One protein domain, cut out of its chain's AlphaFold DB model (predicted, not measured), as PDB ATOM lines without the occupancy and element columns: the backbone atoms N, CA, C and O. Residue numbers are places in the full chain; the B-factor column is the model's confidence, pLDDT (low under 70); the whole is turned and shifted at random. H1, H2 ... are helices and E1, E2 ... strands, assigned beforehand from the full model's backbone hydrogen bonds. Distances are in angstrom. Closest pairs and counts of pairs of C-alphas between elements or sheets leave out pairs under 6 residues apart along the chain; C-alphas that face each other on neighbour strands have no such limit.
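AT A GLANCE: This is residues 21 to 75 of the 104 residues of the protein "NYN domain-containing protein" of Bradyrhizobium vignae (UniProt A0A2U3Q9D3). Two parallel strands, E1 and E2, lie side by side as a narrow ribbon; H1 leads away from the end of E1, its residues 32 to 37 sticking out, and H2 brings residues 47 to 51 back near the strands. Past E2 a tail swings out, with residues 67 to 73 standing free. The printed part has 55 residues, with two named helices and two named strands in the order E1, H1, H2, E2, of mixed class. It is loose, with a radius of gyration of the C-alphas of 13.3 A, and elongated, spanning 39 by 24 by 17 A.

IN THESE COORDINATES: Find C-alpha 21 at (-45.900, 45.752, -28.667); from there E1, residues 21 to 26, runs 16.5 A. H1 follows at once, residues 27 to 37, 15.0 A long, ending at C-alpha 37 at (-60.524, 29.256, -43.606). Next come H2, residues 43 to 51, 12.3 A, and E2, residues 55 to 65, 29.1 A, ending at C-alpha 65 at (-38.624, 24.642, -42.252).

HOW THE PARTS SIT: Look first at E1 and E2, parallel neighbours with 10 degrees between their directions; N 23 and O 58 are 2.9 A apart and N 60 and O 23 2.8 A, within hydrogen-bond range. E1, H1, H2 and E2 form a strand-helix-strand unit, two parallel neighbour strands with helices between them, and its crossover is right-handed. The closest C-alphas of H1 and E2 are those of Gly 27 and Thr 63, 4.8 A apart; those of H2 and E2 are Phe 50 and Val 56, 6.7 A. H1 and H2 are apart. In both helices every O i to N i+4 pair is within hydrogen-bond range.

THE WHOLE: The two C-alphas farthest apart are those of Arg 53 and Glu 68, 39.4 A. The printed part has no cut, and the three links between elements are tight. Look to residues 64 to 75 for pLDDT under 70; the mean of the printed part is 78.2.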
ATOM      1  N   ILE A  21     -45.260  46.951 -28.127       89.19
ATOM      2  CA  ILE A  21     -45.900  45.752 -28.667       89.19
ATOM      3  C   ILE A  21     -44.824  44.750 -29.089       89.19
ATOM      4  O   ILE A  21     -43.865  45.103 -29.775       89.19
ATOM      5  N   ALA A  22     -44.983  43.488 -28.695       89.56
ATOM      6  CA  ALA A  22     -44.170  42.379 -29.185       89.56
ATOM      7  C   ALA A  22     -45.081  41.309 -29.801       89.56
ATOM      8  O   ALA A  22     -46.032  40.870 -29.156       89.56
ATOM      9  N   LEU A  23     -44.791  40.894 -31.036       89.38
ATOM     10  CA  LEU A  23     -45.551  39.869 -31.754       89.38
ATOM     11  C   LEU A  23     -44.803  38.535 -31.709       89.38
ATOM     12  O   LEU A  23     -43.608  38.489 -31.993       89.38
ATOM     13  N   PHE A  24     -45.514  37.456 -31.386       88.62
ATOM     14  CA  PHE A  24     -45.000  36.086 -31.399       88.62
ATOM     15  C   PHE A  24     -46.000  35.223 -32.162       88.62
ATOM     16  O   PHE A  24     -47.080  34.924 -31.658       88.62
ATOM     17  N   ILE A  25     -45.665  34.883 -33.401       86.75
ATOM     18  CA  ILE A  25     -46.564  34.197 -34.325       86.75
ATOM     19  C   ILE A  25     -46.063  32.771 -34.537       86.75
ATOM     20  O   ILE A  25     -44.929  32.574 -34.973       86.75
ATOM     21  N   ASP A  26     -46.922  31.795 -34.258       85.56
ATOM     22  CA  ASP A  26     -46.728  30.401 -34.653       85.56
ATOM     23  C   ASP A  26     -47.190  30.217 -36.102       85.56
ATOM     24  O   ASP A  26     -48.381  30.146 -36.401       85.56
ATOM     25  N   GLY A  27     -46.225  30.204 -37.011       82.19
ATOM     26  CA  GLY A  27     -46.447  30.144 -38.442       82.19
ATOM     27  C   GLY A  27     -47.041  28.830 -38.929       82.19
ATOM     28  O   GLY A  27     -47.838  28.866 -39.859       82.19
ATOM     29  N   ALA A  28     -46.703  27.695 -38.307       80.06
ATOM     30  CA  ALA A  28     -47.224  26.396 -38.735       80.06
ATOM     31  C   ALA A  28     -48.728  26.299 -38.448       80.06
ATOM     32  O   ALA A  28     -49.522  25.983 -39.333       80.06
ATOM     33  N   ASN A  29     -49.129  26.668 -37.231       84.19
ATOM     34  CA  ASN A  29     -50.536  26.675 -36.846       84.19
ATOM     35  C   ASN A  29     -51.332  27.765 -37.578       84.19
ATOM     36  O   ASN A  29     -52.485  27.540 -37.957       84.19
ATOM     37  N   LEU A  30     -50.720  28.931 -37.819       85.88
ATOM     38  CA  LEU A  30     -51.350  30.006 -38.582       85.88
ATOM     39  C   LEU A  30     -51.609  29.592 -40.036       85.88
ATOM     40  O   LEU A  30     -52.712  29.804 -40.528       85.88
ATOM     41  N   ASP A  31     -50.639  28.957 -40.696       82.44
ATOM     42  CA  ASP A  31     -50.763  28.506 -42.088       82.44
ATOM     43  C   ASP A  31     -51.865  27.445 -42.256       82.44
ATOM     44  O   ASP A  31     -52.715  27.561 -43.140       82.44
ATOM     45  N   VAL A  32     -51.926  26.457 -41.352       85.38
ATOM     46  CA  VAL A  32     -53.005  25.449 -41.333       85.38
ATOM     47  C   VAL A  32     -54.375  26.110 -41.148       85.38
ATOM     48  O   VAL A  32     -55.331  25.760 -41.841       85.38
ATOM     49  N   THR A  33     -54.468  27.099 -40.258       88.69
ATOM     50  CA  THR A  33     -55.718  27.822 -39.976       88.69
ATOM     51  C   THR A  33     -56.173  28.662 -41.173       88.69
ATOM     52  O   THR A  33     -57.341  28.618 -41.550       88.69
ATOM     53  N   CYS A  34     -55.253  29.391 -41.807       88.56
ATOM     54  CA  CYS A  34     -55.509  30.184 -43.009       88.56
ATOM     55  C   CYS A  34     -56.021  29.326 -44.168       88.56
ATOM     56  O   CYS A  34     -57.038  29.656 -44.778       88.56
ATOM     57  N   LYS A  35     -55.382  28.174 -44.405       85.25
ATOM     58  CA  LYS A  35     -55.818  27.199 -45.414       85.25
ATOM     59  C   LYS A  35     -57.211  26.653 -45.122       85.25
ATOM     60  O   LYS A  35     -58.037  26.593 -46.028       85.25
ATOM     61  N   ALA A  36     -57.491  26.293 -43.868       90.69
ATOM     62  CA  ALA A  36     -58.806  25.798 -43.462       90.69
ATOM     63  C   ALA A  36     -59.919  26.849 -43.636       90.69
ATOM     64  O   ALA A  36     -61.059  26.493 -43.929       90.69
ATOM     65  N   LEU A  37     -59.590  28.134 -43.475       94.19
ATOM     66  CA  LEU A  37     -60.524  29.256 -43.606       94.19
ATOM     67  C   LEU A  37     -60.536  29.898 -45.006       94.19
ATOM     68  O   LEU A  37     -61.346  30.789 -45.254       94.19
ATOM     69  N   GLY A  38     -59.672  29.449 -45.919       92.31
ATOM     70  CA  GLY A  38     -59.638  29.898 -47.311       92.31
ATOM     71  C   GLY A  38     -59.162  31.339 -47.511       92.31
ATOM     72  O   GLY A  38     -59.634  31.999 -48.435       92.31
ATOM     73  N   PHE A  39     -58.260  31.847 -46.664       87.62
ATOM     74  CA  PHE A  39     -57.681  33.184 -46.837       87.62
ATOM     75  C   PHE A  39     -56.170  33.206 -46.616       87.62
ATOM     76  O   PHE A  39     -55.629  32.412 -45.852       87.62
ATOM     77  N   ASP A  40     -55.517  34.194 -47.225       82.94
ATOM     78  CA  ASP A  40     -54.094  34.476 -47.048       82.94
ATOM     79  C   ASP A  40     -53.873  35.708 -46.164       82.94
ATOM     80  O   ASP A  40     -54.672  36.651 -46.149       82.94
ATOM     81  N   ILE A  41     -52.753  35.728 -45.440       84.12
ATOM     82  CA  ILE A  41     -52.374  36.865 -44.598       84.12
ATOM     83  C   ILE A  41     -51.398  37.774 -45.337       84.12
ATOM     84  O   ILE A  41     -50.283  37.382 -45.681       84.12
ATOM     85  N   ASP A  42     -51.781  39.043 -45.464       85.75
ATOM     86  CA  ASP A  42     -50.850  40.118 -45.788       85.75
ATOM     87  C   ASP A  42     -50.086  40.536 -44.522       85.75
ATOM     88  O   ASP A  42     -50.549  41.334 -43.701       85.75
ATOM     89  N   TYR A  43     -48.881  39.991 -44.358       82.38
ATOM     90  CA  TYR A  43     -48.040  40.250 -43.188       82.38
ATOM     91  C   TYR A  43     -47.519  41.690 -43.097       82.38
ATOM     92  O   TYR A  43     -47.164  42.136 -41.999       82.38
ATOM     93  N   ARG A  44     -47.495  42.431 -44.214       81.75
ATOM     94  CA  ARG A  44     -47.130  43.853 -44.223       81.75
ATOM     95  C   ARG A  44     -48.265  44.678 -43.629       81.75
ATOM     96  O   ARG A  44     -48.009  45.519 -42.769       81.75
ATOM     97  N   ARG A  45     -49.511  44.412 -44.036       87.88
ATOM     98  CA  ARG A  45     -50.693  45.044 -43.425       87.88
ATOM     99  C   ARG A  45     -50.821  44.660 -41.957       87.88
ATOM    100  O   ARG A  45     -51.029  45.543 -41.134       87.88
ATOM    101  N   LEU A  46     -50.593  43.390 -41.618       89.38
ATOM    102  CA  LEU A  46     -50.592  42.929 -40.229       89.38
ATOM    103  C   LEU A  46     -49.612  43.736 -39.367       89.38
ATOM    104  O   LEU A  46     -49.990  44.211 -38.303       89.38
ATOM    105  N   LEU A  47     -48.373  43.942 -39.830       86.06
ATOM    106  CA  LEU A  47     -47.394  44.716 -39.064       86.06
ATOM    107  C   LEU A  47     -47.789  46.187 -38.935       86.06
ATOM    108  O   LEU A  47     -47.690  46.746 -37.844       86.06
ATOM    109  N   ALA A  48     -48.246  46.796 -40.032       87.19
ATOM    110  CA  ALA A  48     -48.680  48.188 -40.050       87.19
ATOM    111  C   ALA A  48     -49.835  48.438 -39.063       87.19
ATOM    112  O   ALA A  48     -49.844  49.456 -38.376       87.19
ATOM    113  N   GLU A  49     -50.759  47.483 -38.928       93.12
ATOM    114  CA  GLU A  49     -51.856  47.548 -37.956       93.12
ATOM    115  C   GLU A  49     -51.393  47.513 -36.496       93.12
ATOM    116  O   GLU A  49     -52.039  48.100 -35.631       93.12
ATOM    117  N   PHE A  50     -50.282  46.843 -36.186       90.81
ATOM    118  CA  PHE A  50     -49.710  46.891 -34.837       90.81
ATOM    119  C   PHE A  50     -48.869  48.149 -34.618       90.81
ATOM    120  O   PHE A  50     -48.916  48.733 -33.539       90.81
ATOM    121  N   GLN A  51     -48.152  48.610 -35.643       87.69
ATOM    122  CA  GLN A  51     -47.396  49.865 -35.593       87.69
ATOM    123  C   GLN A  51     -48.301  51.095 -35.443       87.69
ATOM    124  O   GLN A  51     -47.898  52.073 -34.819       87.69
ATOM    125  N   SER A  52     -49.534  51.054 -35.962       90.31
ATOM    126  CA  SER A  52     -50.514  52.134 -35.773       90.31
ATOM    127  C   SER A  52     -51.030  52.235 -34.329       90.31
ATOM    128  O   SER A  52     -51.531  53.284 -33.929       90.31
ATOM    129  N   ARG A  53     -50.889  51.162 -33.537       89.44
ATOM    130  CA  ARG A  53     -51.377  51.054 -32.150       89.44
ATOM    131  C   ARG A  53     -50.296  51.300 -31.103       89.44
ATOM    132  O   ARG A  53     -50.624  51.531 -29.947       89.44
ATOM    133  N   GLY A  54     -49.022  51.231 -31.481       88.50
ATOM    134  CA  GLY A  54     -47.913  51.380 -30.550       88.50
ATOM    135  C   GLY A  54     -46.553  51.116 -31.188       88.50
ATOM    136  O   GLY A  54     -46.421  50.844 -32.380       88.50
ATOM    137  N   THR A  55     -45.506  51.173 -30.371       86.62
ATOM    138  CA  THR A  55     -44.146  50.857 -30.809       86.62
ATOM    139  C   THR A  55     -43.959  49.347 -30.838       86.62
ATOM    140  O   THR A  55     -43.792  48.717 -29.791       86.62
ATOM    141  N   VAL A  56     -43.942  48.754 -32.032       87.62
ATOM    142  CA  VAL A  56     -43.570  47.343 -32.193       87.62
ATOM    143  C   VAL A  56     -42.070  47.194 -31.940       87.62
ATOM    144  O   VAL A  56     -41.248  47.625 -32.743       87.62
ATOM    145  N   VAL A  57     -41.708  46.598 -30.803       85.81
ATOM    146  CA  VAL A  57     -40.308  46.398 -30.399       85.81
ATOM    147  C   VAL A  57     -39.718  45.105 -30.951       85.81
ATOM    148  O   VAL A  57     -38.503  45.006 -31.104       85.81
ATOM    149  N   ARG A  58     -40.564  44.099 -31.206       82.62
ATOM    150  CA  ARG A  58     -40.184  42.797 -31.772       82.62
ATOM    151  C   ARG A  58     -41.361  42.200 -32.522       82.62
ATOM    152  O   ARG A  58     -42.498  42.309 -32.066       82.62
ATOM    153  N   ALA A  59     -41.080  41.492 -33.605       83.94
ATOM    154  CA  ALA A  59     -42.076  40.665 -34.261       83.94
ATOM    155  C   ALA A  59     -41.432  39.361 -34.731       83.94
ATOM    156  O   ALA A  59     -40.668  39.357 -35.690       83.94
ATOM    157  N   PHE A  60     -41.718  38.272 -34.022       82.62
ATOM    158  CA  PHE A  60     -41.185  36.946 -34.291       82.62
ATOM    159  C   PHE A  60     -42.195  36.085 -35.031       82.62
ATOM    160  O   PHE A  60     -43.348  35.972 -34.619       82.62
ATOM    161  N   TYR A  61     -41.734  35.448 -36.103       80.56
ATOM    162  CA  TYR A  61     -42.471  34.413 -36.814       80.56
ATOM    163  C   TYR A  61     -41.717  33.094 -36.682       80.56
ATOM    164  O   TYR A  61     -40.590  32.979 -37.167       80.56
ATOM    165  N   TYR A  62     -42.329  32.130 -36.002       78.19
ATOM    166  CA  TYR A  62     -41.783  30.797 -35.786       78.19
ATOM    167  C   TYR A  62     -42.385  29.853 -36.814       78.19
ATOM    168  O   TYR A  62     -43.580  29.600 -36.786       78.19
ATOM    169  N   THR A  63     -41.575  29.317 -37.718       75.25
ATOM    170  CA  THR A  63     -42.035  28.317 -38.687       75.25
ATOM    171  C   THR A  63     -41.083  27.135 -38.695       75.25
ATOM    172  O   THR A  63     -39.872  27.312 -38.545       75.25
ATOM    173  N   THR A  64     -41.630  25.936 -38.864       57.88
ATOM    174  CA  THR A  64     -40.856  24.737 -39.183       57.88
ATOM    175  C   THR A  64     -40.452  24.824 -40.647       57.88
ATOM    176  O   THR A  64     -41.308  24.893 -41.529       57.88
ATOM    177  N   ILE A  65     -39.151  24.876 -40.911       53.47
ATOM    178  CA  ILE A  65     -38.624  24.642 -42.252       53.47
ATOM    179  C   ILE A  65     -38.471  23.124 -42.355       53.47
ATOM    180  O   ILE A  65     -37.762  22.523 -41.550       53.47
ATOM    181  N   ILE A  66     -39.190  22.492 -43.283       48.84
ATOM    182  CA  ILE A  66     -38.980  21.076 -43.594       48.84
ATOM    183  C   ILE A  66     -37.703  21.017 -44.437       48.84
ATOM    184  O   ILE A  66     -37.685  21.514 -45.561       48.84
ATOM    185  N   GLU A  67     -36.630  20.471 -43.866       48.16
ATOM    186  CA  GLU A  67     -35.278  20.468 -44.447       48.16
ATOM    187  C   GLU A  67     -35.166  19.647 -45.754       48.16
ATOM    188  O   GLU A  67     -34.207  19.822 -46.494       48.16
ATOM    189  N   GLU A  68     -36.167  18.833 -46.118       41.62
ATOM    190  CA  GLU A  68     -36.166  18.044 -47.369       41.62
ATOM    191  C   GLU A  68     -36.635  18.810 -48.627       41.62
ATOM    192  O   GLU A  68     -36.547  18.278 -49.732       41.62
ATOM    193  N   GLN A  69     -37.103  20.059 -48.511       42.41
ATOM    194  CA  GLN A  69     -37.373  20.926 -49.670       42.41
ATOM    195  C   GLN A  69     -36.369  22.079 -49.737       42.41
ATOM    196  O   GLN A  69     -36.700  23.256 -49.570       42.41
ATOM    197  N   GLU A  70     -35.118  21.742 -50.043       47.06
ATOM    198  CA  GLU A  70     -34.156  22.709 -50.564       47.06
ATOM    199  C   GLU A  70     -34.556  23.141 -51.982       47.06
ATOM    200  O   GLU A  70     -33.998  22.696 -52.977       47.06
ATOM    201  N   CYS A  71     -35.545  24.024 -52.096       43.06
ATOM    202  CA  CYS A  71     -35.709  24.888 -53.259       43.06
ATOM    203  C   CYS A  71     -36.563  26.094 -52.869       43.06
ATOM    204  O   CYS A  71     -37.750  25.942 -52.654       43.06
ATOM    205  N   SER A  72     -35.918  27.266 -52.810       48.75
ATOM    206  CA  SER A  72     -36.339  28.609 -53.263       48.75
ATOM    207  C   SER A  72     -37.421  29.469 -52.535       48.75
ATOM    208  O   SER A  72     -37.022  30.516 -52.019       48.75
ATOM    209  N   PRO A  73     -38.737  29.158 -52.408       50.69
ATOM    210  CA  PRO A  73     -39.737  30.158 -51.982       50.69
ATOM    211  C   PRO A  73     -39.703  30.560 -50.503       50.69
ATOM    212  O   PRO A  73     -40.017  31.702 -50.167       50.69
ATOM    213  N   ILE A  74     -39.325  29.644 -49.605       54.16
ATOM    214  CA  ILE A  74     -39.285  29.928 -48.160       54.16
ATOM    215  C   ILE A  74     -38.192  30.953 -47.841       54.16
ATOM    216  O   ILE A  74     -38.439  31.856 -47.049       54.16
ATOM    217  N   ARG A  75     -37.018  30.879 -48.490       56.09
ATOM    218  CA  ARG A  75     -35.943  31.870 -48.297       56.09
ATOM    219  C   ARG A  75     -36.378  33.264 -48.753       56.09
ATOM    220  O   ARG A  75     -36.246  34.200 -47.978       56.09
TER     221      ARG A  75